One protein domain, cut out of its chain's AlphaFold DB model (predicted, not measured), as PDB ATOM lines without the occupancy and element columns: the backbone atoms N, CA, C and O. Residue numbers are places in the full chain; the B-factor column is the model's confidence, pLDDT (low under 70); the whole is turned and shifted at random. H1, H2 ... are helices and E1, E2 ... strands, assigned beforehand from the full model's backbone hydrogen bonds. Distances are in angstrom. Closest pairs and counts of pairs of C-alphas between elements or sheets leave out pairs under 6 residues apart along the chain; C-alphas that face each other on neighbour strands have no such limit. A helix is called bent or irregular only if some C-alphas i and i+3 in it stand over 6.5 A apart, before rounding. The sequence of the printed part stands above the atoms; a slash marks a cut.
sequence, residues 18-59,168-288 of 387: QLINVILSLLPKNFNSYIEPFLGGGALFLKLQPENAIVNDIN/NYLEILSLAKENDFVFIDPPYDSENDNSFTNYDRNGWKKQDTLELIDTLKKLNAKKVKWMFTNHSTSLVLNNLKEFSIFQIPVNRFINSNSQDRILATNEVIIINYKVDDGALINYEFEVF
ATOM      1  N   GLN A  18      16.759 -12.420 229.853       76.12
ATOM      2  CA  GLN A  18      17.182 -13.561 229.022       76.12
ATOM      3  C   GLN A  18      17.931 -13.171 227.736       76.12
ATOM      4  O   GLN A  18      18.451 -14.045 227.038       76.12
ATOM      5  N   LEU A  19      17.913 -11.891 227.366       84.06
ATOM      6  CA  LEU A  19      18.615 -11.338 226.205       84.06
ATOM      7  C   LEU A  19      19.773 -10.438 226.623       84.06
ATOM      8  O   LEU A  19      20.439  -9.868 225.766       84.06
ATOM      9  N   ILE A  20      20.034 -10.325 227.927       88.06
ATOM     10  CA  ILE A  20      20.915  -9.293 228.450       88.06
ATOM     11  C   ILE A  20      22.325  -9.422 227.882       88.06
ATOM     12  O   ILE A  20      22.883  -8.425 227.454       88.06
ATOM     13  N   ASN A  21      22.872 -10.633 227.770       84.94
ATOM     14  CA  ASN A  21      24.215 -10.820 227.222       84.94
ATOM     15  C   ASN A  21      24.291 -10.504 225.721       84.94
ATOM     16  O   ASN A  21      25.282  -9.931 225.278       84.94
ATOM     17  N   VAL A  22      23.237 -10.826 224.959       88.19
ATOM     18  CA  VAL A  22      23.129 -10.490 223.528       88.19
ATOM     19  C   VAL A  22      23.044  -8.972 223.340       88.19
ATOM     20  O   VAL A  22      23.644  -8.416 222.431       88.19
ATOM     21  N   ILE A  23      22.319  -8.280 224.219       92.88
ATOM     22  CA  ILE A  23      22.233  -6.816 224.217       92.88
ATOM     23  C   ILE A  23      23.586  -6.201 224.591       92.88
ATOM     24  O   ILE A  23      24.066  -5.305 223.903       92.88
ATOM     25  N   LEU A  24      24.224  -6.700 225.656       92.12
ATOM     26  CA  LEU A  24      25.517  -6.205 226.134       92.12
ATOM     27  C   LEU A  24      26.616  -6.334 225.073       92.12
ATOM     28  O   LEU A  24      27.450  -5.437 224.966       92.12
ATOM     29  N   SER A  25      26.618  -7.413 224.283       89.62
ATOM     30  CA  SER A  25      27.612  -7.603 223.219       89.62
ATOM     31  C   SER A  25      27.459  -6.613 222.063       89.62
ATOM     32  O   SER A  25      28.428  -6.387 221.348       89.62
ATOM     33  N   LEU A  26      26.291  -5.983 221.909       95.25
ATOM     34  CA  LEU A  26      25.990  -5.012 220.853       95.25
ATOM     35  C   LEU A  26      25.962  -3.555 221.344       95.25
ATOM     36  O   LEU A  26      25.548  -2.658 220.604       95.25
ATOM     37  N   LEU A  27      26.369  -3.286 222.586       95.38
ATOM     38  CA  LEU A  27      26.408  -1.922 223.112       95.38
ATOM     39  C   LEU A  27      27.417  -1.040 222.365       95.38
ATOM     40  O   LEU A  27      28.459  -1.520 221.907       95.38
ATOM     41  N   PRO A  28      27.163   0.277 222.270       95.50
ATOM     42  CA  PRO A  28      28.167   1.183 221.747       95.50
ATOM     43  C   PRO A  28      29.339   1.277 222.732       95.50
ATOM     44  O   PRO A  28      29.136   1.394 223.937       95.50
ATOM     45  N   LYS A  29      30.575   1.306 222.215       90.00
ATOM     46  CA  LYS A  29      31.795   1.377 223.046       90.00
ATOM     47  C   LYS A  29      31.808   2.543 224.030       90.00
ATOM     48  O   LYS A  29      32.264   2.392 225.152       90.00
ATOM     49  N   ASN A  30      31.352   3.702 223.562       93.19
ATOM     50  CA  ASN A  30      31.343   4.951 224.310       93.19
ATOM     51  C   ASN A  30      30.013   5.662 224.069       93.19
ATOM     52  O   ASN A  30      29.539   5.703 222.926       93.19
ATOM     53  N   PHE A  31      29.460   6.266 225.112       97.00
ATOM     54  CA  PHE A  31      28.302   7.152 225.064       97.00
ATOM     55  C   PHE A  31      28.349   8.116 226.252       97.00
ATOM     56  O   PHE A  31      29.038   7.841 227.233       97.00
ATOM     57  N   ASN A  32      27.644   9.242 226.143       97.38
ATOM     58  CA  ASN A  32      27.616  10.266 227.188       97.38
ATOM     59  C   ASN A  32      26.614   9.892 228.290       97.38
ATOM     60  O   ASN A  32      27.011   9.528 229.394       97.38
ATOM     61  N   SER A  33      25.319   9.936 227.970       98.19
ATOM     62  CA  SER A  33      24.238   9.570 228.890       98.19
ATOM     63  C   SER A  33      23.503   8.326 228.404       98.19
ATOM     64  O   SER A  33      23.395   8.085 227.199       98.19
ATOM     65  N   TYR A  34      22.975   7.549 229.348       98.81
ATOM     66  CA  TYR A  34      22.067   6.437 229.066       98.81
ATOM     67  C   TYR A  34      20.610   6.904 229.112       98.81
ATOM     68  O   TYR A  34      20.201   7.569 230.061       98.81
ATOM     69  N   ILE A  35      19.803   6.544 228.120       98.88
ATOM     70  CA  ILE A  35      18.390   6.924 228.063       98.88
ATOM     71  C   ILE A  35      17.542   5.680 227.800       98.88
ATOM     72  O   ILE A  35      17.742   4.987 226.806       98.88
ATOM     73  N   GLU A  36      16.562   5.410 228.660       98.56
ATOM     74  CA  GLU A  36      15.645   4.270 228.512       98.56
ATOM     75  C   GLU A  36      14.191   4.744 228.669       98.56
ATOM     76  O   GLU A  36      13.688   4.852 229.792       98.56
ATOM     77  N   PRO A  37      13.507   5.089 227.559       98.25
ATOM     78  CA  PRO A  37      12.143   5.614 227.592       98.25
ATOM     79  C   PRO A  37      11.067   4.584 227.984       98.25
ATOM     80  O   PRO A  37       9.958   4.994 228.338       98.25
ATOM     81  N   PHE A  38      11.392   3.288 227.899       96.56
ATOM     82  CA  PHE A  38      10.534   2.140 228.218       96.56
ATOM     83  C   PHE A  38      11.225   1.245 229.259       96.56
ATOM     84  O   PHE A  38      11.620   0.120 228.973       96.56
ATOM     85  N   LEU A  39      11.443   1.779 230.459       96.94
ATOM     86  CA  LEU A  39      12.276   1.166 231.494       96.94
ATOM     87  C   LEU A  39      11.782  -0.217 231.932       96.94
ATOM     88  O   LEU A  39      12.584  -1.122 232.174       96.94
ATOM     89  N   GLY A  40      10.472  -0.382 232.131       94.44
ATOM     90  CA  GLY A  40       9.917  -1.584 232.739       94.44
ATOM     91  C   GLY A  40      10.626  -1.969 234.049       94.44
ATOM     92  O   GLY A  40      10.809  -1.167 234.969       94.44
ATOM     93  N   GLY A  41      11.072  -3.225 234.129       93.50
ATOM     94  CA  GLY A  41      11.859  -3.726 235.262       93.50
ATOM     95  C   GLY A  41      13.306  -3.207 235.338       93.50
ATOM     96  O   GLY A  41      13.983  -3.488 236.327       93.50
ATOM     97  N   GLY A  42      13.798  -2.490 234.322       96.12
ATOM     98  CA  GLY A  42      15.139  -1.896 234.280       96.12
ATOM     99  C   GLY A  42      16.277  -2.906 234.160       96.12
ATOM    100  O   GLY A  42      17.328  -2.720 234.767       96.12
ATOM    101  N   ALA A  43      16.078  -4.004 233.424       94.50
ATOM    102  CA  ALA A  43      17.070  -5.079 233.331       94.50
ATOM    103  C   ALA A  43      18.411  -4.599 232.752       94.50
ATOM    104  O   ALA A  43      19.458  -4.927 233.310       94.50
ATOM    105  N   LEU A  44      18.387  -3.816 231.665       96.19
ATOM    106  CA  LEU A  44      19.607  -3.263 231.079       96.19
ATOM    107  C   LEU A  44      20.171  -2.124 231.927       96.19
ATOM    108  O   LEU A  44      21.357  -2.153 232.251       96.19
ATOM    109  N   PHE A  45      19.323  -1.188 232.359       97.88
ATOM    110  CA  PHE A  45      19.705  -0.093 233.250       97.88
ATOM    111  C   PHE A  45      20.477  -0.567 234.492       97.88
ATOM    112  O   PHE A  45      21.575  -0.086 234.766       97.88
ATOM    113  N   LEU A  46      19.946  -1.564 235.207       96.81
ATOM    114  CA  LEU A  46      20.574  -2.126 236.407       96.81
ATOM    115  C   LEU A  46      21.815  -2.969 236.103       96.81
ATOM    116  O   LEU A  46      22.685  -3.105 236.960       96.81
ATOM    117  N   LYS A  47      21.919  -3.544 234.901       95.25
ATOM    118  CA  LYS A  47      23.121  -4.275 234.489       95.25
ATOM    119  C   LYS A  47      24.261  -3.324 234.130       95.25
ATOM    120  O   LYS A  47      25.400  -3.602 234.495       95.25
ATOM    121  N   LEU A  48      23.954  -2.222 233.442       95.25
ATOM    122  CA  LEU A  48      24.929  -1.207 233.038       95.25
ATOM    123  C   LEU A  48      25.358  -0.313 234.196       95.25
ATOM    124  O   LEU A  48      26.535   0.024 234.313       95.25
ATOM    125  N   GLN A  49      24.408   0.049 235.058       96.94
ATOM    126  CA  GLN A  49      24.608   0.978 236.167       96.94
ATOM    127  C   GLN A  49      25.301   2.285 235.715       96.94
ATOM    128  O   GLN A  49      26.391   2.591 236.211       96.94
ATOM    129  N   PRO A  50      24.731   3.012 234.733       97.25
ATOM    130  CA  PRO A  50      25.324   4.236 234.195       97.25
ATOM    131  C   PRO A  50      25.405   5.342 235.253       97.25
ATOM    132  O   PRO A  50      24.527   5.451 236.107       97.25
ATOM    133  N   GLU A  51      26.424   6.195 235.156       97.12
ATOM    134  CA  GLU A  51      26.593   7.341 236.065       97.12
ATOM    135  C   GLU A  51      25.606   8.479 235.777       97.12
ATOM    136  O   GLU A  51      25.180   9.183 236.688       97.12
ATOM    137  N   ASN A  52      25.216   8.643 234.511       98.38
ATOM    138  CA  ASN A  52      24.249   9.641 234.061       98.38
ATOM    139  C   ASN A  52      23.158   8.945 233.249       98.38
ATOM    140  O   ASN A  52      23.455   8.326 232.218       98.38
ATOM    141  N   ALA A  53      21.905   9.033 233.703       98.69
ATOM    142  CA  ALA A  53      20.799   8.412 232.992       98.69
ATOM    143  C   ALA A  53      19.460   9.139 233.110       98.69
ATOM    144  O   ALA A  53      19.107   9.674 234.160       98.69
ATOM    145  N   ILE A  54      18.676   9.038 232.036       98.81
ATOM    146  CA  ILE A  54      17.266   9.417 231.989       98.81
ATOM    147  C   ILE A  54      16.453   8.147 231.753       98.81
ATOM    148  O   ILE A  54      16.530   7.533 230.691       98.81
ATOM    149  N   VAL A  55      15.646   7.756 232.732       98.75
ATOM    150  CA  VAL A  55      14.776   6.583 232.624       98.75
ATOM    151  C   VAL A  55      13.312   6.982 232.748       98.75
ATOM    152  O   VAL A  55      12.954   7.915 233.472       98.75
ATOM    153  N   ASN A  56      12.444   6.284 232.025       98.56
ATOM    154  CA  ASN A  56      11.021   6.584 231.977       98.56
ATOM    155  C   ASN A  56      10.195   5.322 231.773       98.56
ATOM    156  O   ASN A  56      10.649   4.370 231.154       98.56
ATOM    157  N   ASP A  57       8.956   5.347 232.246       96.94
ATOM    158  CA  ASP A  57       7.934   4.402 231.815       96.94
ATOM    159  C   ASP A  57       6.566   5.095 231.843       96.94
ATOM    160  O   ASP A  57       6.351   6.031 232.621       96.94
ATOM    161  N   ILE A  58       5.627   4.644 231.013       93.69
ATOM    162  CA  ILE A  58       4.256   5.169 231.022       93.69
ATOM    163  C   ILE A  58       3.478   4.687 232.255       93.69
ATOM    164  O   ILE A  58       2.576   5.374 232.740       93.69
ATOM    165  N   ASN A  59       3.859   3.540 232.825       92.94
ATOM    166  CA  ASN A  59       3.200   2.965 233.985       92.94
ATOM    167  C   ASN A  59       3.518   3.752 235.266       92.94
ATOM    168  O   ASN A  59       4.593   3.636 235.862       92.94
ATOM    169  N   ASN A 168       5.139  10.553 228.293       95.38
ATOM    170  CA  ASN A 168       5.169   9.951 226.968       95.38
ATOM    171  C   ASN A 168       6.631   9.781 226.502       95.38
ATOM    172  O   ASN A 168       7.470  10.660 226.718       95.38
ATOM    173  N   TYR A 169       6.941   8.652 225.860       96.50
ATOM    174  CA  TYR A 169       8.299   8.331 225.417       96.50
ATOM    175  C   TYR A 169       8.877   9.374 224.447       96.50
ATOM    176  O   TYR A 169      10.081   9.618 224.480       96.50
ATOM    177  N   LEU A 170       8.050  10.033 223.630       97.06
ATOM    178  CA  LEU A 170       8.482  11.074 222.692       97.06
ATOM    179  C   LEU A 170       9.077  12.284 223.414       97.06
ATOM    180  O   LEU A 170      10.077  12.838 222.956       97.06
ATOM    181  N   GLU A 171       8.514  12.663 224.568       98.00
ATOM    182  CA  GLU A 171       9.082  13.731 225.395       98.00
ATOM    183  C   GLU A 171      10.491  13.357 225.861       98.00
ATOM    184  O   GLU A 171      11.396  14.182 225.812       98.00
ATOM    185  N   ILE A 172      10.698  12.101 226.256       98.38
ATOM    186  CA  ILE A 172      11.993  11.609 226.738       98.38
ATOM    187  C   ILE A 172      13.007  11.520 225.603       98.38
ATOM    188  O   ILE A 172      14.132  11.996 225.739       98.38
ATOM    189  N   LEU A 173      12.601  10.987 224.450       98.38
ATOM    190  CA  LEU A 173      13.449  10.925 223.260       98.38
ATOM    191  C   LEU A 173      13.854  12.322 222.768       98.38
ATOM    192  O   LEU A 173      14.935  12.483 222.203       98.38
ATOM    193  N   SER A 174      13.030  13.349 223.007       97.81
ATOM    194  CA  SER A 174      13.365  14.730 222.643       97.81
ATOM    195  C   SER A 174      14.546  15.308 223.437       97.81
ATOM    196  O   SER A 174      15.225  16.202 222.926       97.81
ATOM    197  N   LEU A 175      14.821  14.769 224.634       97.94
ATOM    198  CA  LEU A 175      15.922  15.190 225.509       97.94
ATOM    199  C   LEU A 175      17.286  14.646 225.060       97.94
ATOM    200  O   LEU A 175      18.308  15.177 225.492       97.94
ATOM    201  N   ALA A 176      17.308  13.614 224.210       98.38
ATOM    202  CA  ALA A 176      18.536  12.965 223.762       98.38
ATOM    203  C   ALA A 176      19.416  13.905 222.921       98.38
ATOM    204  O   ALA A 176      18.942  14.574 221.990       98.38
ATOM    205  N   LYS A 177      20.714  13.919 223.232       98.19
ATOM    206  CA  LYS A 177      21.740  14.757 222.601       98.19
ATOM    207  C   LYS A 177      22.752  13.905 221.835       98.19
ATOM    208  O   LYS A 177      22.815  12.685 221.977       98.19
ATOM    209  N   GLU A 178      23.557  14.562 221.001       98.25
ATOM    210  CA  GLU A 178      24.639  13.912 220.254       98.25
ATOM    211  C   GLU A 178      25.503  13.033 221.180       98.25
ATOM    212  O   GLU A 178      25.902  13.457 222.266       98.25
ATOM    213  N   ASN A 179      25.793  11.806 220.733       97.19
ATOM    214  CA  ASN A 179      26.539  10.771 221.460       97.19
ATOM    215  C   ASN A 179      25.902  10.204 222.745       97.19
ATOM    216  O   ASN A 179      26.534   9.350 223.376       97.19
ATOM    217  N   ASP A 180      24.676  10.578 223.115       98.62
ATOM    218  CA  ASP A 180      23.905   9.789 224.085       98.62
ATOM    219  C   ASP A 180      23.569   8.406 223.505       98.62
ATOM    220  O   ASP A 180      23.515   8.224 222.282       98.62
ATOM    221  N   PHE A 181      23.349   7.430 224.388       98.75
ATOM    222  CA  PHE A 181      22.864   6.103 224.026       98.75
ATOM    223  C   PHE A 181      21.435   5.902 224.518       98.75
ATOM    224  O   PHE A 181      21.158   6.004 225.712       98.75
ATOM    225  N   VAL A 182      20.539   5.576 223.591       98.81
ATOM    226  CA  VAL A 182      19.136   5.288 223.871       98.81
ATOM    227  C   VAL A 182      18.866   3.795 223.685       98.81
ATOM    228  O   VAL A 182      19.080   3.258 222.598       98.81
ATOM    229  N   PHE A 183      18.356   3.129 224.717       98.62
ATOM    230  CA  PHE A 183      17.845   1.762 224.623       98.62
ATOM    231  C   PHE A 183      16.318   1.781 224.521       98.62
ATOM    232  O   PHE A 183      15.636   2.272 225.419       98.62
ATOM    233  N   ILE A 184      15.776   1.287 223.409       97.69
ATOM    234  CA  ILE A 184      14.353   1.367 223.071       97.69
ATOM    235  C   ILE A 184      13.759  -0.041 223.019       97.69
ATOM    236  O   ILE A 184      13.994  -0.783 222.066       97.69
ATOM    237  N   ASP A 185      12.941  -0.366 224.016       94.56
ATOM    238  CA  ASP A 185      12.228  -1.642 224.131       94.56
ATOM    239  C   ASP A 185      10.723  -1.401 224.349       94.56
ATOM    240  O   ASP A 185      10.228  -1.507 225.474       94.56
ATOM    241  N   PRO A 186       9.982  -0.971 223.309       93.50
ATOM    242  CA  PRO A 186       8.569  -0.656 223.452       93.50
ATOM    243  C   PRO A 186       7.745  -1.949 223.549       93.50
ATOM    244  O   PRO A 186       8.254  -3.045 223.295       93.50
ATOM    245  N   PRO A 187       6.433  -1.855 223.821       88.62
ATOM    246  CA  PRO A 187       5.530  -2.948 223.497       88.62
ATOM    247  C   PRO A 187       5.721  -3.389 222.037       88.62
ATOM    248  O   PRO A 187       5.804  -2.563 221.127       88.62
ATOM    249  N   TYR A 188       5.842  -4.697 221.820       82.75
ATOM    250  CA  TYR A 188       6.184  -5.225 220.505       82.75
ATOM    251  C   TYR A 188       5.036  -5.107 219.499       82.75
ATOM    252  O   TYR A 188       3.864  -5.292 219.839       82.75
ATOM    253  N   ASP A 189       5.415  -4.842 218.250       68.06
ATOM    254  CA  ASP A 189       4.529  -4.866 217.090       68.06
ATOM    255  C   ASP A 189       4.074  -6.300 216.802       68.06
ATOM    256  O   ASP A 189       4.822  -7.257 217.007       68.06
ATOM    257  N   SER A 190       2.858  -6.468 216.295       65.44
ATOM    258  CA  SER A 190       2.313  -7.784 215.973       65.44
ATOM    259  C   SER A 190       1.697  -7.804 214.587       65.44
ATOM    260  O   SER A 190       0.835  -6.985 214.287       65.44
ATOM    261  N   GLU A 191       2.067  -8.793 213.769       53.97
ATOM    262  CA  GLU A 191       1.516  -8.951 212.411       53.97
ATOM    263  C   GLU A 191       0.026  -9.336 212.398       53.97
ATOM    264  O   GLU A 191      -0.646  -9.166 211.385       53.97
ATOM    265  N   ASN A 192      -0.510  -9.805 213.530       50.06
ATOM    266  CA  ASN A 192      -1.935 -10.055 213.713       50.06
ATOM    267  C   ASN A 192      -2.563  -8.887 214.486       50.06
ATOM    268  O   ASN A 192      -2.247  -8.703 215.661       50.06
ATOM    269  N   ASP A 193      -3.520  -8.178 213.879       44.38
ATOM    270  CA  ASP A 193      -4.264  -7.043 214.473       44.38
ATOM    271  C   ASP A 193      -4.994  -7.368 215.806       44.38
ATOM    272  O   ASP A 193      -5.535  -6.478 216.459       44.38
ATOM    273  N   ASN A 194      -5.010  -8.635 216.239       38.81
ATOM    274  CA  ASN A 194      -5.735  -9.113 217.422       38.81
ATOM    275  C   ASN A 194      -4.905  -9.217 218.716       38.81
ATOM    276  O   ASN A 194      -5.482  -9.523 219.764       38.81
ATOM    277  N   SER A 195      -3.587  -8.994 218.711       41.84
ATOM    278  CA  SER A 195      -2.817  -8.990 219.968       41.84
ATOM    279  C   SER A 195      -2.833  -7.620 220.636       41.84
ATOM    280  O   SER A 195      -1.890  -6.843 220.546       41.84
ATOM    281  N   PHE A 196      -3.909  -7.354 221.375       41.25
ATOM    282  CA  PHE A 196      -3.958  -6.261 222.343       41.25
ATOM    283  C   PHE A 196      -2.921  -6.492 223.456       41.25
ATOM    284  O   PHE A 196      -3.142  -7.260 224.396       41.25
ATOM    285  N   THR A 197      -1.778  -5.814 223.371       48.16
ATOM    286  CA  THR A 197      -0.817  -5.697 224.470       48.16
ATOM    287  C   THR A 197      -1.309  -4.615 225.442       48.16
ATOM    288  O   THR A 197      -1.030  -3.429 225.300       48.16
ATOM    289  N   ASN A 198      -2.107  -5.015 226.440       46.44
ATOM    290  CA  ASN A 198      -2.704  -4.111 227.439       46.44
ATOM    291  C   ASN A 198      -1.677  -3.610 228.486       46.44
ATOM    292  O   ASN A 198      -1.821  -3.886 229.678       46.44
ATOM    293  N   TYR A 199      -0.635  -2.892 228.050       48.31
ATOM    294  CA  TYR A 199       0.301  -2.172 228.934       48.31
ATOM    295  C   TYR A 199      -0.161  -0.739 229.241       48.31
ATOM    296  O   TYR A 199       0.203  -0.189 230.278       48.31
ATOM    297  N   ASP A 200      -1.011  -0.178 228.377       49.44
ATOM    298  CA  ASP A 200      -1.684   1.114 228.525       49.44
ATOM    299  C   ASP A 200      -3.176   0.947 228.178       49.44
ATOM    300  O   ASP A 200      -3.533   0.086 227.369       49.44
ATOM    301  N   ARG A 201      -4.063   1.764 228.768       49.00
ATOM    302  CA  ARG A 201      -5.518   1.756 228.503       49.00
ATOM    303  C   ARG A 201      -5.847   1.944 227.017       49.00
ATOM    304  O   ARG A 201      -6.918   1.521 226.589       49.00
ATOM    305  N   ASN A 202      -4.937   2.552 226.257       55.69
ATOM    306  CA  ASN A 202      -5.088   2.815 224.826       55.69
ATOM    307  C   ASN A 202      -4.405   1.778 223.913       55.69
ATOM    308  O   ASN A 202      -4.674   1.793 222.709       55.69
ATOM    309  N   GLY A 203      -3.595   0.869 224.481       68.50
ATOM    310  CA  GLY A 203      -2.810  -0.140 223.760       68.50
ATOM    311  C   GLY A 203      -1.704   0.449 222.873       68.50
ATOM    312  O   GLY A 203      -1.776   1.605 222.470       68.50
ATOM    313  N   TRP A 204      -0.686  -0.354 222.557       81.94
ATOM    314  CA  TRP A 204       0.317   0.001 221.546       81.94
ATOM    315  C   TRP A 204      -0.205  -0.368 220.159       81.94
ATOM    316  O   TRP A 204      -0.555  -1.523 219.909       81.94
ATOM    317  N   LYS A 205      -0.297   0.612 219.263       85.06
ATOM    318  CA  LYS A 205      -0.857   0.468 217.919       85.06
ATOM    319  C   LYS A 205       0.244   0.522 216.871       85.06
ATOM    320  O   LYS A 205       1.306   1.104 217.062       85.06
ATOM    321  N   LYS A 206      -0.081   0.022 215.680       85.62
ATOM    322  CA  LYS A 206       0.776   0.119 214.491       85.62
ATOM    323  C   LYS A 206       1.264   1.548 214.209       85.62
ATOM    324  O   LYS A 206       2.405   1.737 213.796       85.62
ATOM    325  N   GLN A 207       0.410   2.550 214.439       88.50
ATOM    326  CA  GLN A 207       0.768   3.956 214.248       88.50
ATOM    327  C   GLN A 207       1.838   4.430 215.242       88.50
ATOM    328  O   GLN A 207       2.719   5.187 214.841       88.50
ATOM    329  N   ASP A 208       1.810   3.939 216.484       90.38
ATOM    330  CA  ASP A 208       2.823   4.251 217.498       90.38
ATOM    331  C   ASP A 208       4.182   3.656 217.091       90.38
ATOM    332  O   ASP A 208       5.216   4.318 217.190       90.38
ATOM    333  N   THR A 209       4.187   2.441 216.519       91.75
ATOM    334  CA  THR A 209       5.399   1.838 215.936       91.75
ATOM    335  C   THR A 209       5.966   2.691 214.797       91.75
ATOM    336  O   THR A 209       7.174   2.921 214.752       91.75
ATOM    337  N   LEU A 210       5.121   3.183 213.882       93.81
ATOM    338  CA  LEU A 210       5.559   4.052 212.780       93.81
ATOM    339  C   LEU A 210       6.118   5.388 213.290       93.81
ATOM    340  O   LEU A 210       7.186   5.810 212.854       93.81
ATOM    341  N   GLU A 211       5.452   6.019 214.258       95.56
ATOM    342  CA  GLU A 211       5.927   7.263 214.872       95.56
ATOM    343  C   GLU A 211       7.263   7.069 215.607       95.56
ATOM    344  O   GLU A 211       8.167   7.910 215.522       95.56
ATOM    345  N   LEU A 212       7.423   5.939 216.301       97.12
ATOM    346  CA  LEU A 212       8.685   5.585 216.934       97.12
ATOM    347  C   LEU A 212       9.795   5.401 215.891       97.12
ATOM    348  O   LEU A 212      10.870   5.970 216.062       97.12
ATOM    349  N   ILE A 213       9.538   4.684 214.794       96.81
ATOM    350  CA  ILE A 213      10.492   4.500 213.686       96.81
ATOM    351  C   ILE A 213      10.929   5.848 213.097       96.81
ATOM    352  O   ILE A 213      12.128   6.093 212.935       96.81
ATOM    353  N   ASP A 214       9.984   6.748 212.826       97.69
ATOM    354  CA  ASP A 214      10.293   8.095 212.335       97.69
ATOM    355  C   ASP A 214      11.138   8.879 213.346       97.69
ATOM    356  O   ASP A 214      12.052   9.626 212.982       97.69
ATOM    357  N   THR A 215      10.878   8.680 214.637       98.38
ATOM    358  CA  THR A 215      11.666   9.276 215.715       98.38
ATOM    359  C   THR A 215      13.090   8.713 215.757       98.38
ATOM    360  O   THR A 215      14.033   9.495 215.863       98.38
ATOM    361  N   LEU A 216      13.290   7.402 215.579       98.38
ATOM    362  CA  LEU A 216      14.626   6.789 215.499       98.38
ATOM    363  C   LEU A 216      15.457   7.373 214.343       98.38
ATOM    364  O   LEU A 216      16.645   7.666 214.511       98.38
ATOM    365  N   LYS A 217      14.831   7.636 213.189       97.88
ATOM    366  CA  LYS A 217      15.491   8.297 212.047       97.88
ATOM    367  C   LYS A 217      15.906   9.735 212.371       97.88
ATOM    368  O   LYS A 217      17.016  10.147 212.027       97.88
ATOM    369  N   LYS A 218      15.071  10.486 213.098       98.19
ATOM    370  CA  LYS A 218      15.415  11.837 213.590       98.19
ATOM    371  C   LYS A 218      16.564  11.802 214.602       98.19
ATOM    372  O   LYS A 218      17.453  12.647 214.540       98.19
ATOM    373  N   LEU A 219      16.579  10.823 215.509       98.38
ATOM    374  CA  LEU A 219      17.679  10.617 216.461       98.38
ATOM    375  C   LEU A 219      18.989  10.279 215.744       98.38
ATOM    376  O   LEU A 219      20.036  10.825 216.089       98.38
ATOM    377  N   ASN A 220      18.923   9.460 214.692       97.88
ATOM    378  CA  ASN A 220      20.080   9.163 213.855       97.88
ATOM    379  C   ASN A 220      20.669  10.436 213.218       97.88
ATOM    380  O   ASN A 220      21.879  10.642 213.269       97.88
ATOM    381  N   ALA A 221      19.825  11.336 212.700       97.25
ATOM    382  CA  ALA A 221      20.271  12.626 212.160       97.25
ATOM    383  C   ALA A 221      20.936  13.532 213.219       97.25
ATOM    384  O   ALA A 221      21.822  14.317 212.890       97.25
ATOM    385  N   LYS A 222      20.561  13.386 214.498       97.62
ATOM    386  CA  LYS A 222      21.201  14.051 215.648       97.62
ATOM    387  C   LYS A 222      22.468  13.345 216.148       97.62
ATOM    388  O   LYS A 222      23.035  13.776 217.148       97.62
ATOM    389  N   LYS A 223      22.899  12.255 215.498       98.00
ATOM    390  CA  LYS A 223      24.019  11.398 215.930       98.00
ATOM    391  C   LYS A 223      23.852  10.860 217.359       98.00
ATOM    392  O   LYS A 223      24.825  10.645 218.086       98.00
ATOM    393  N   VAL A 224      22.605  10.649 217.767       98.62
ATOM    394  CA  VAL A 224      22.270   9.871 218.959       98.62
ATOM    395  C   VAL A 224      22.474   8.401 218.605       98.62
ATOM    396  O   VAL A 224      22.045   7.957 217.536       98.62
ATOM    397  N   LYS A 225      23.122   7.639 219.483       98.69
ATOM    398  CA  LYS A 225      23.258   6.189 219.324       98.69
ATOM    399  C   LYS A 225      22.013   5.535 219.887       98.69
ATOM    400  O   LYS A 225      21.592   5.872 220.988       98.69
ATOM    401  N   TRP A 226      21.431   4.589 219.172       98.69
ATOM    402  CA  TRP A 226      20.261   3.885 219.662       98.69
ATOM    403  C   TRP A 226      20.304   2.399 219.348       98.69
ATOM    404  O   TRP A 226      20.858   1.971 218.335       98.69
ATOM    405  N   MET A 227      19.707   1.627 220.251       98.56
ATOM    406  CA  MET A 227      19.442   0.206 220.095       98.56
ATOM    407  C   MET A 227      17.949  -0.026 220.284       98.56
ATOM    408  O   MET A 227      17.390   0.334 221.316       98.56
ATOM    409  N   PHE A 228      17.321  -0.625 219.284       97.81
ATOM    410  CA  PHE A 228      15.892  -0.885 219.238       97.81
ATOM    411  C   PHE A 228      15.630  -2.387 219.245       97.81
ATOM    412  O   PHE A 228      16.206  -3.108 218.430       97.81
ATOM    413  N   THR A 229      14.760  -2.854 220.137       94.81
ATOM    414  CA  THR A 229      14.337  -4.255 220.195       94.81
ATOM    415  C   THR A 229      12.864  -4.391 219.845       94.81
ATOM    416  O   THR A 229      12.031  -3.652 220.363       94.81
ATOM    417  N   ASN A 230      12.525  -5.317 218.950       92.50
ATOM    418  CA  ASN A 230      11.134  -5.581 218.580       92.50
ATOM    419  C   ASN A 230      10.975  -6.972 217.963       92.50
ATOM    420  O   ASN A 230      11.956  -7.687 217.744       92.50
ATOM    421  N   HIS A 231       9.741  -7.333 217.628       88.19
ATOM    422  CA  HIS A 231       9.480  -8.430 216.727       88.19
ATOM    423  C   HIS A 231      10.007  -8.156 215.308       88.19
ATOM    424  O   HIS A 231      10.020  -7.022 214.829       88.19
ATOM    425  N   SER A 232      10.444  -9.211 214.622       88.06
ATOM    426  CA  SER A 232      10.946  -9.208 213.235       88.06
ATOM    427  C   SER A 232       9.822  -9.065 212.198       88.06
ATOM    428  O   SER A 232       9.748  -9.823 211.234       88.06
ATOM    429  N   THR A 233       8.920  -8.102 212.391       87.62
ATOM    430  CA  THR A 233       7.785  -7.897 211.485       87.62
ATOM    431  C   THR A 233       8.230  -7.249 210.180       87.62
ATOM    432  O   THR A 233       9.207  -6.490 210.129       87.62
ATOM    433  N   SER A 234       7.469  -7.485 209.111       88.81
ATOM    434  CA  SER A 234       7.710  -6.815 207.823       88.81
ATOM    435  C   SER A 234       7.697  -5.286 207.952       88.81
ATOM    436  O   SER A 234       8.443  -4.597 207.257       88.81
ATOM    437  N   LEU A 235       6.876  -4.741 208.859       89.88
ATOM    438  CA  LEU A 235       6.818  -3.306 209.129       89.88
ATOM    439  C   LEU A 235       8.139  -2.786 209.703       89.88
ATOM    440  O   LEU A 235       8.658  -1.788 209.203       89.88
ATOM    441  N   VAL A 236       8.699  -3.466 210.704       92.62
ATOM    442  CA  VAL A 236       9.974  -3.082 211.326       92.62
ATOM    443  C   VAL A 236      11.130  -3.232 210.334       92.62
ATOM    444  O   VAL A 236      11.880  -2.280 210.111       92.62
ATOM    445  N   LEU A 237      11.248  -4.395 209.686       92.19
ATOM    446  CA  LEU A 237      12.373  -4.711 208.800       92.19
ATOM    447  C   LEU A 237      12.426  -3.804 207.568       92.19
ATOM    448  O   LEU A 237      13.492  -3.303 207.221       92.19
ATOM    449  N   ASN A 238      11.287  -3.545 206.919       93.38
ATOM    450  CA  ASN A 238      11.266  -2.734 205.699       93.38
ATOM    451  C   ASN A 238      11.596  -1.260 205.959       93.38
ATOM    452  O   ASN A 238      12.180  -0.606 205.092       93.38
ATOM    453  N   ASN A 239      11.221  -0.736 207.132       96.12
ATOM    454  CA  ASN A 239      11.400   0.674 207.469       96.12
ATOM    455  C   ASN A 239      12.758   1.005 208.100       96.12
ATOM    456  O   ASN A 239      13.092   2.188 208.158       96.12
ATOM    457  N   LEU A 240      13.498   0.002 208.582       96.19
ATOM    458  CA  LEU A 240      14.802   0.162 209.237       96.19
ATOM    459  C   LEU A 240      15.924  -0.632 208.540       96.19
ATOM    460  O   LEU A 240      16.978  -0.862 209.131       96.19
ATOM    461  N   LYS A 241      15.716  -1.051 207.287       94.88
ATOM    462  CA  LYS A 241      16.662  -1.860 206.492       94.88
ATOM    463  C   LYS A 241      18.019  -1.196 206.247       94.88
ATOM    464  O   LYS A 241      18.974  -1.879 205.896       94.88
ATOM    465  N   GLU A 242      18.099   0.127 206.370       95.31
ATOM    466  CA  GLU A 242      19.337   0.893 206.244       95.31
ATOM    467  C   GLU A 242      20.255   0.780 207.474       95.31
ATOM    468  O   GLU A 242      21.420   1.170 207.406       95.31
ATOM    469  N   PHE A 243      19.743   0.254 208.590       97.25
ATOM    470  CA  PHE A 243      20.470   0.081 209.845       97.25
ATOM    471  C   PHE A 243      20.971  -1.357 210.017       97.25
ATOM    472  O   PHE A 243      20.579  -2.271 209.292       97.25
ATOM    473  N   SER A 244      21.857  -1.578 210.990       95.94
ATOM    474  CA  SER A 244      22.365  -2.920 211.280       95.94
ATOM    475  C   SER A 244      21.314  -3.721 212.044       95.94
ATOM    476  O   SER A 244      20.952  -3.358 213.163       95.94
ATOM    477  N   ILE A 245      20.834  -4.806 211.432       94.31
ATOM    478  CA  ILE A 245      19.788  -5.679 211.974       94.31
ATOM    479  C   ILE A 245      20.409  -6.998 212.439       94.31
ATOM    480  O   ILE A 245      21.034  -7.716 211.661       94.31
ATOM    481  N   PHE A 246      20.164  -7.337 213.699       91.69
ATOM    482  CA  PHE A 246      20.618  -8.549 214.368       91.69
ATOM    483  C   PHE A 246      19.406  -9.396 214.741       91.69
ATOM    484  O   PHE A 246      18.560  -8.976 215.530       91.69
ATOM    485  N   GLN A 247      19.286 -10.581 214.151       87.56
ATOM    486  CA  GLN A 247      18.152 -11.468 214.392       87.56
ATOM    487  C   GLN A 247      18.417 -12.412 215.560       87.56
ATOM    488  O   GLN A 247      19.403 -13.149 215.563       87.56
ATOM    489  N   ILE A 248      17.483 -12.460 216.505       82.44
ATOM    490  CA  ILE A 248      17.546 -13.379 217.635       82.44
ATOM    491  C   ILE A 248      16.602 -14.556 217.361       82.44
ATOM    492  O   ILE A 248      15.382 -14.371 217.257       82.44
ATOM    493  N   PRO A 249      17.124 -15.789 217.265       68.44
ATOM    494  CA  PRO A 249      16.284 -16.961 217.110       68.44
ATOM    495  C   PRO A 249      15.449 -17.170 218.376       68.44
ATOM    496  O   PRO A 249      15.965 -17.197 219.495       68.44
ATOM    497  N   VAL A 250      14.141 -17.356 218.196       60.31
ATOM    498  CA  VAL A 250      13.253 -17.803 219.271       60.31
ATOM    499  C   VAL A 250      13.027 -19.295 219.104       60.31
ATOM    500  O   VAL A 250      12.702 -19.774 218.020       60.31
ATOM    501  N   ASN A 251      13.175 -20.041 220.196       48.97
ATOM    502  CA  ASN A 251      12.949 -21.482 220.230       48.97
ATOM    503  C   ASN A 251      11.459 -21.816 220.007       48.97
ATOM    504  O   ASN A 251      10.735 -22.081 220.963       48.97
ATOM    505  N   ARG A 252      10.975 -21.842 218.757       37.56
ATOM    506  CA  ARG A 252       9.684 -22.458 218.405       37.56
ATOM    507  C   ARG A 252       9.904 -23.914 217.985       37.56
ATOM    508  O   ARG A 252      10.681 -24.213 217.082       37.56
ATOM    509  N   PHE A 253       9.234 -24.836 218.669       35.12
ATOM    510  CA  PHE A 253       9.138 -26.235 218.256       35.12
ATOM    511  C   PHE A 253       7.962 -26.433 217.284       35.12
ATOM    512  O   PHE A 253       6.945 -25.763 217.409       35.12
ATOM    513  N   ILE A 254       8.099 -27.457 216.431       33.66
ATOM    514  CA  ILE A 254       7.116 -28.048 215.501       33.66
ATOM    515  C   ILE A 254       7.038 -27.381 214.113       33.66
ATOM    516  O   ILE A 254       6.116 -26.638 213.812       33.66
ATOM    517  N   ASN A 255       7.978 -27.731 213.224       29.31
ATOM    518  CA  ASN A 255       7.648 -27.995 211.818       29.31
ATOM    519  C   ASN A 255       8.714 -28.888 211.159       29.31
ATOM    520  O   ASN A 255       9.910 -28.767 211.423       29.31
ATOM    521  N   SER A 256       8.270 -29.841 210.339       29.78
ATOM    522  CA  SER A 256       9.093 -30.916 209.761       29.78
ATOM    523  C   SER A 256       9.995 -30.480 208.600       29.78
ATOM    524  O   SER A 256      10.846 -31.265 208.184       29.78
ATOM    525  N   ASN A 257       9.886 -29.237 208.120       35.53
ATOM    526  CA  ASN A 257      10.698 -28.701 207.024       35.53
ATOM    527  C   ASN A 257      11.884 -27.860 207.517       35.53
ATOM    528  O   ASN A 257      11.817 -27.150 208.518       35.53
ATOM    529  N   SER A 258      13.033 -27.993 206.854       33.84
ATOM    530  CA  SER A 258      14.278 -27.273 207.176       33.84
ATOM    531  C   SER A 258      14.369 -25.878 206.569       33.84
ATOM    532  O   SER A 258      15.072 -25.046 207.128       33.84
ATOM    533  N   GLN A 259      13.656 -25.607 205.475       35.44
ATOM    534  CA  GLN A 259      13.678 -24.301 204.807       35.44
ATOM    535  C   GLN A 259      12.824 -23.251 205.540       35.44
ATOM    536  O   GLN A 259      13.242 -22.104 205.647       35.44
ATOM    537  N   ASP A 260      11.733 -23.659 206.198       35.12
ATOM    538  CA  ASP A 260      10.884 -22.756 206.999       35.12
ATOM    539  C   ASP A 260      11.507 -22.361 208.356       35.12
ATOM    540  O   ASP A 260      11.003 -21.483 209.053       35.12
ATOM    541  N   ARG A 261      12.623 -22.996 208.753       38.44
ATOM    542  CA  ARG A 261      13.332 -22.699 210.014       38.44
ATOM    543  C   ARG A 261      14.143 -21.407 209.971       38.44
ATOM    544  O   ARG A 261      14.395 -20.841 211.027       38.44
ATOM    545  N   ILE A 262      14.532 -20.950 208.781       37.94
ATOM    546  CA  ILE A 262      15.315 -19.716 208.595       37.94
ATOM    547  C   ILE A 262      14.416 -18.470 208.733       37.94
ATOM    548  O   ILE A 262      14.900 -17.398 209.072       37.94
ATOM    549  N   LEU A 263      13.098 -18.620 208.554       37.81
ATOM    550  CA  LEU A 263      12.129 -17.517 208.582       37.81
ATOM    551  C   LEU A 263      11.422 -17.325 209.935       37.81
ATOM    552  O   LEU A 263      10.713 -16.344 210.113       37.81
ATOM    553  N   ALA A 264      11.613 -18.225 210.905       46.69
ATOM    554  CA  ALA A 264      10.987 -18.132 212.228       46.69
ATOM    555  C   ALA A 264      11.880 -17.411 213.255       46.69
ATOM    556  O   ALA A 264      11.995 -17.834 214.409       46.69
ATOM    557  N   THR A 265      12.544 -16.329 212.851       55.31
ATOM    558  CA  THR A 265      13.060 -15.351 213.814       55.31
ATOM    559  C   THR A 265      11.859 -14.543 214.282       55.31
ATOM    560  O   THR A 265      11.037 -14.162 213.456       55.31
ATOM    561  N   ASN A 266      11.687 -14.362 215.597       73.00
ATOM    562  CA  ASN A 266      10.605 -13.510 216.105       73.00
ATOM    563  C   ASN A 266      11.129 -12.222 216.704       73.00
ATOM    564  O   ASN A 266      10.305 -11.362 216.938       73.00
ATOM    565  N   GLU A 267      12.415 -12.083 217.027       86.81
ATOM    566  CA  GLU A 267      12.943 -10.877 217.668       86.81
ATOM    567  C   GLU A 267      14.161 -10.356 216.915       86.81
ATOM    568  O   GLU A 267      14.964 -11.124 216.380       86.81
ATOM    569  N   VAL A 268      14.289  -9.035 216.879       92.19
ATOM    570  CA  VAL A 268      15.402  -8.313 216.271       92.19
ATOM    571  C   VAL A 268      15.940  -7.271 217.234       92.19
ATOM    572  O   VAL A 268      15.184  -6.639 217.971       92.19
ATOM    573  N   ILE A 269      17.252  -7.080 217.180       95.31
ATOM    574  CA  ILE A 269      17.946  -5.907 217.698       95.31
ATOM    575  C   ILE A 269      18.405  -5.097 216.488       95.31
ATOM    576  O   ILE A 269      19.050  -5.632 215.590       95.31
ATOM    577  N   ILE A 270      18.082  -3.811 216.451       97.44
ATOM    578  CA  ILE A 270      18.483  -2.899 215.379       97.44
ATOM    579  C   ILE A 270      19.291  -1.761 215.991       97.44
ATOM    580  O   ILE A 270      18.869  -1.176 216.988       97.44
ATOM    581  N   ILE A 271      20.443  -1.443 215.403       98.19
ATOM    582  CA  ILE A 271      21.335  -0.377 215.879       98.19
ATOM    583  C   ILE A 271      21.747   0.556 214.738       98.19
ATOM    584  O   ILE A 271      21.905   0.125 213.593       98.19
ATOM    585  N   ASN A 272      21.988   1.829 215.059       98.00
ATOM    586  CA  ASN A 272      22.439   2.839 214.089       98.00
ATOM    587  C   ASN A 272      23.935   3.171 214.149       98.00
ATOM    588  O   ASN A 272      24.381   4.164 213.574       98.00
ATOM    589  N   TYR A 273      24.716   2.370 214.861       96.62
ATOM    590  CA  TYR A 273      26.151   2.559 215.012       96.62
ATOM    591  C   TYR A 273      26.901   1.286 214.638       96.62
ATOM    592  O   TYR A 273      26.346   0.191 214.602       96.62
ATOM    593  N   LYS A 274      28.196   1.440 214.362       91.81
ATOM    594  CA  LYS A 274      29.071   0.306 214.081       91.81
ATOM    595  C   LYS A 274      29.478  -0.378 215.380       91.81
ATOM    596  O   LYS A 274      29.920   0.283 216.321       91.81
ATOM    597  N   VAL A 275      29.375  -1.696 215.384       88.56
ATOM    598  CA  VAL A 275      30.023  -2.585 216.350       88.56
ATOM    599  C   VAL A 275      31.328  -3.099 215.741       88.56
ATOM    600  O   VAL A 275      31.466  -3.120 214.518       88.56
ATOM    601  N   ASP A 276      32.312  -3.433 216.575       84.62
ATOM    602  CA  ASP A 276      33.561  -4.023 216.083       84.62
ATOM    603  C   ASP A 276      33.440  -5.541 215.894       84.62
ATOM    604  O   ASP A 276      32.491  -6.168 216.369       84.62
ATOM    605  N   ASP A 277      34.422  -6.139 215.223       80.88
ATOM    606  CA  ASP A 277      34.431  -7.578 214.944       80.88
ATOM    607  C   ASP A 277      34.423  -8.427 216.226       80.88
ATOM    608  O   ASP A 277      33.852  -9.513 216.257       80.88
ATOM    609  N   GLY A 278      35.006  -7.933 217.323       76.81
ATOM    610  CA  GLY A 278      34.983  -8.626 218.612       76.81
ATOM    611  C   GLY A 278      33.583  -8.673 219.230       76.81
ATOM    612  O   GLY A 278      33.168  -9.713 219.743       76.81
ATOM    613  N   ALA A 279      32.846  -7.568 219.155       80.69
ATOM    614  CA  ALA A 279      31.452  -7.454 219.557       80.69
ATOM    615  C   ALA A 279      30.548  -8.351 218.701       80.69
ATOM    616  O   ALA A 279      29.703  -9.056 219.252       80.69
ATOM    617  N   LEU A 280      30.777  -8.402 217.383       80.75
ATOM    618  CA  LEU A 280      30.066  -9.306 216.473       80.75
ATOM    619  C   LEU A 280      30.286 -10.779 216.834       80.75
ATOM    620  O   LEU A 280      29.319 -11.520 216.978       80.75
ATOM    621  N   ILE A 281      31.533 -11.187 217.081       72.38
ATOM    622  CA  ILE A 281      31.849 -12.559 217.504       72.38
ATOM    623  C   ILE A 281      31.188 -12.888 218.851       72.38
ATOM    624  O   ILE A 281      30.642 -13.974 219.033       72.38
ATOM    625  N   ASN A 282      31.200 -11.949 219.802       76.06
ATOM    626  CA  ASN A 282      30.519 -12.132 221.085       76.06
ATOM    627  C   ASN A 282      28.999 -12.248 220.912       76.06
ATOM    628  O   ASN A 282      28.363 -13.045 221.595       76.06
ATOM    629  N   TYR A 283      28.405 -11.475 220.007       82.00
ATOM    630  CA  TYR A 283      26.999 -11.609 219.644       82.00
ATOM    631  C   TYR A 283      26.695 -12.995 219.062       82.00
ATOM    632  O   TYR A 283      25.782 -13.661 219.551       82.00
ATOM    633  N   GLU A 284      27.478 -13.461 218.087       73.12
ATOM    634  CA  GLU A 284      27.316 -14.792 217.489       73.12
ATOM    635  C   GLU A 284      27.427 -15.899 218.540       73.12
ATOM    636  O   GLU A 284      26.621 -16.831 218.544       73.12
ATOM    637  N   PHE A 285      28.366 -15.758 219.481       70.31
ATOM    638  CA  PHE A 285      28.507 -16.648 220.629       70.31
ATOM    639  C   PHE A 285      27.235 -16.677 221.481       70.31
ATOM    640  O   PHE A 285      26.662 -17.742 221.704       70.31
ATOM    641  N   GLU A 286      26.751 -15.526 221.954       77.00
ATOM    642  CA  GLU A 286      25.584 -15.483 222.845       77.00
ATOM    643  C   GLU A 286      24.304 -15.968 222.137       77.00
ATOM    644  O   GLU A 286      23.486 -16.664 222.744       77.00
ATOM    645  N   VAL A 287      24.147 -15.680 220.839       71.25
ATOM    646  CA  VAL A 287      23.053 -16.221 220.015       71.25
ATOM    647  C   VAL A 287      23.153 -17.738 219.888       71.25
ATOM    648  O   VAL A 287      22.153 -18.435 220.086       71.25
ATOM    649  N   PHE A 288      24.348 -18.259 219.601       66.75
ATOM    650  CA  PHE A 288      24.595 -19.695 219.534       66.75
ATOM    651  C   PHE A 288      24.224 -20.375 220.857       66.75
ATOM    652  O   PHE A 288      23.411 -21.299 220.852       66.75
TER     653      PHE A 288
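What this domain is: This is residues 18 to 59 and 168 to 288 of the 387 residues of the protein "Site-specific DNA-methyltransferase (adenine-specific)" of Mycoplasma hyopneumoniae (UniProt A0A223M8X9). A twisted sheet of six strands forms the middle of the domain, with H3 and H4 over one face and H5 grazing it near H4, while H1, H2 and H6 graze it from the other side. Residues 254 to 260, in the link of the hairpin E5 and E6, stick out at one end of the longest axis. The 163 printed residues hold six named helices and six named strands in the order H1 E1 H2 E2 H3 E3 H4 E4 H5 E5 E6 H6; the mixed sheet runs E2 E1 E3 E4 E6 E5. The class is mixed, helices and strands; the whole is compact, with a radius of gyration of the C-alphas of 15.9 A and spans of 49 by 42 by 29 A.

Where its parts are: Across the sheet come E2, residues 52 to 56; E1, 34 to 36; E3, 181 to 184; E4, 225 to 231, 20.3 A long; E6, 265 to 271, 17.2 A; and E5, 244 to 249, 16.4 A. The helices are H4, residues 206 to 221, 23.3 A long; H6, 277 to 288, 16.3 A; H1, 18 to 25, 13.3 A; H2, 43 to 48; H3, 169 to 174; and H5, 234 to 239. C-alpha 18 is at (17.182, -13.561, 229.022), C-alpha 225 at (23.258, 6.189, 219.324) and C-alpha 288 at (24.595, -19.695, 219.534). H1 is irregular: C-alphas 18 and 21 are 7.8 A apart.

How they stand to each other: E2, E1, E3 and E4 are parallel neighbours in turn, with N 36 and O 54 at 2.9 A, N 35 and O 181 at 2.8 A, and N 182 and O 225 at 2.8 A. E6 is antiparallel to E4, N 228 and O 270 at 2.8 A, and to E5, N 246 and O 269 at 2.8 A. E1, H2, E2 and E3, H4, E4 are strand-helix-strand units, two parallel neighbour strands with a helix between; E4, H5, E5 is a split one, with E6 between its strands. These three crossovers are right-handed. H3 and H4 are on the same face, at heights over the sheet of 8.8 A and 10.6 A. They only just touch, with 3 pairs of C-alphas within 8 A, the closest those of Leu 170 and Thr 215, 7.9 A. H1 touches H6, opposite ways at a shallow tilt of 15 degrees, the closest C-alphas those of Ser 25 and Ala 279, 5.3 A. Every O i to N i+4 pair is within hydrogen-bond range in H2, H3, H4, H5 and H6; in H1, 3 of 4 are.

The domain as a whole: The C-alphas farthest apart, of Asn 52 and Ser 256, are 49.6 A apart. Residues 60 to 167 are not printed, and C-alphas 59 and 168 are 10.1 A apart across the cut. The links E3 to H4 and E5 to E6 are long. Residues 189 to 203, 249 to 265 and 288 have pLDDT under 70.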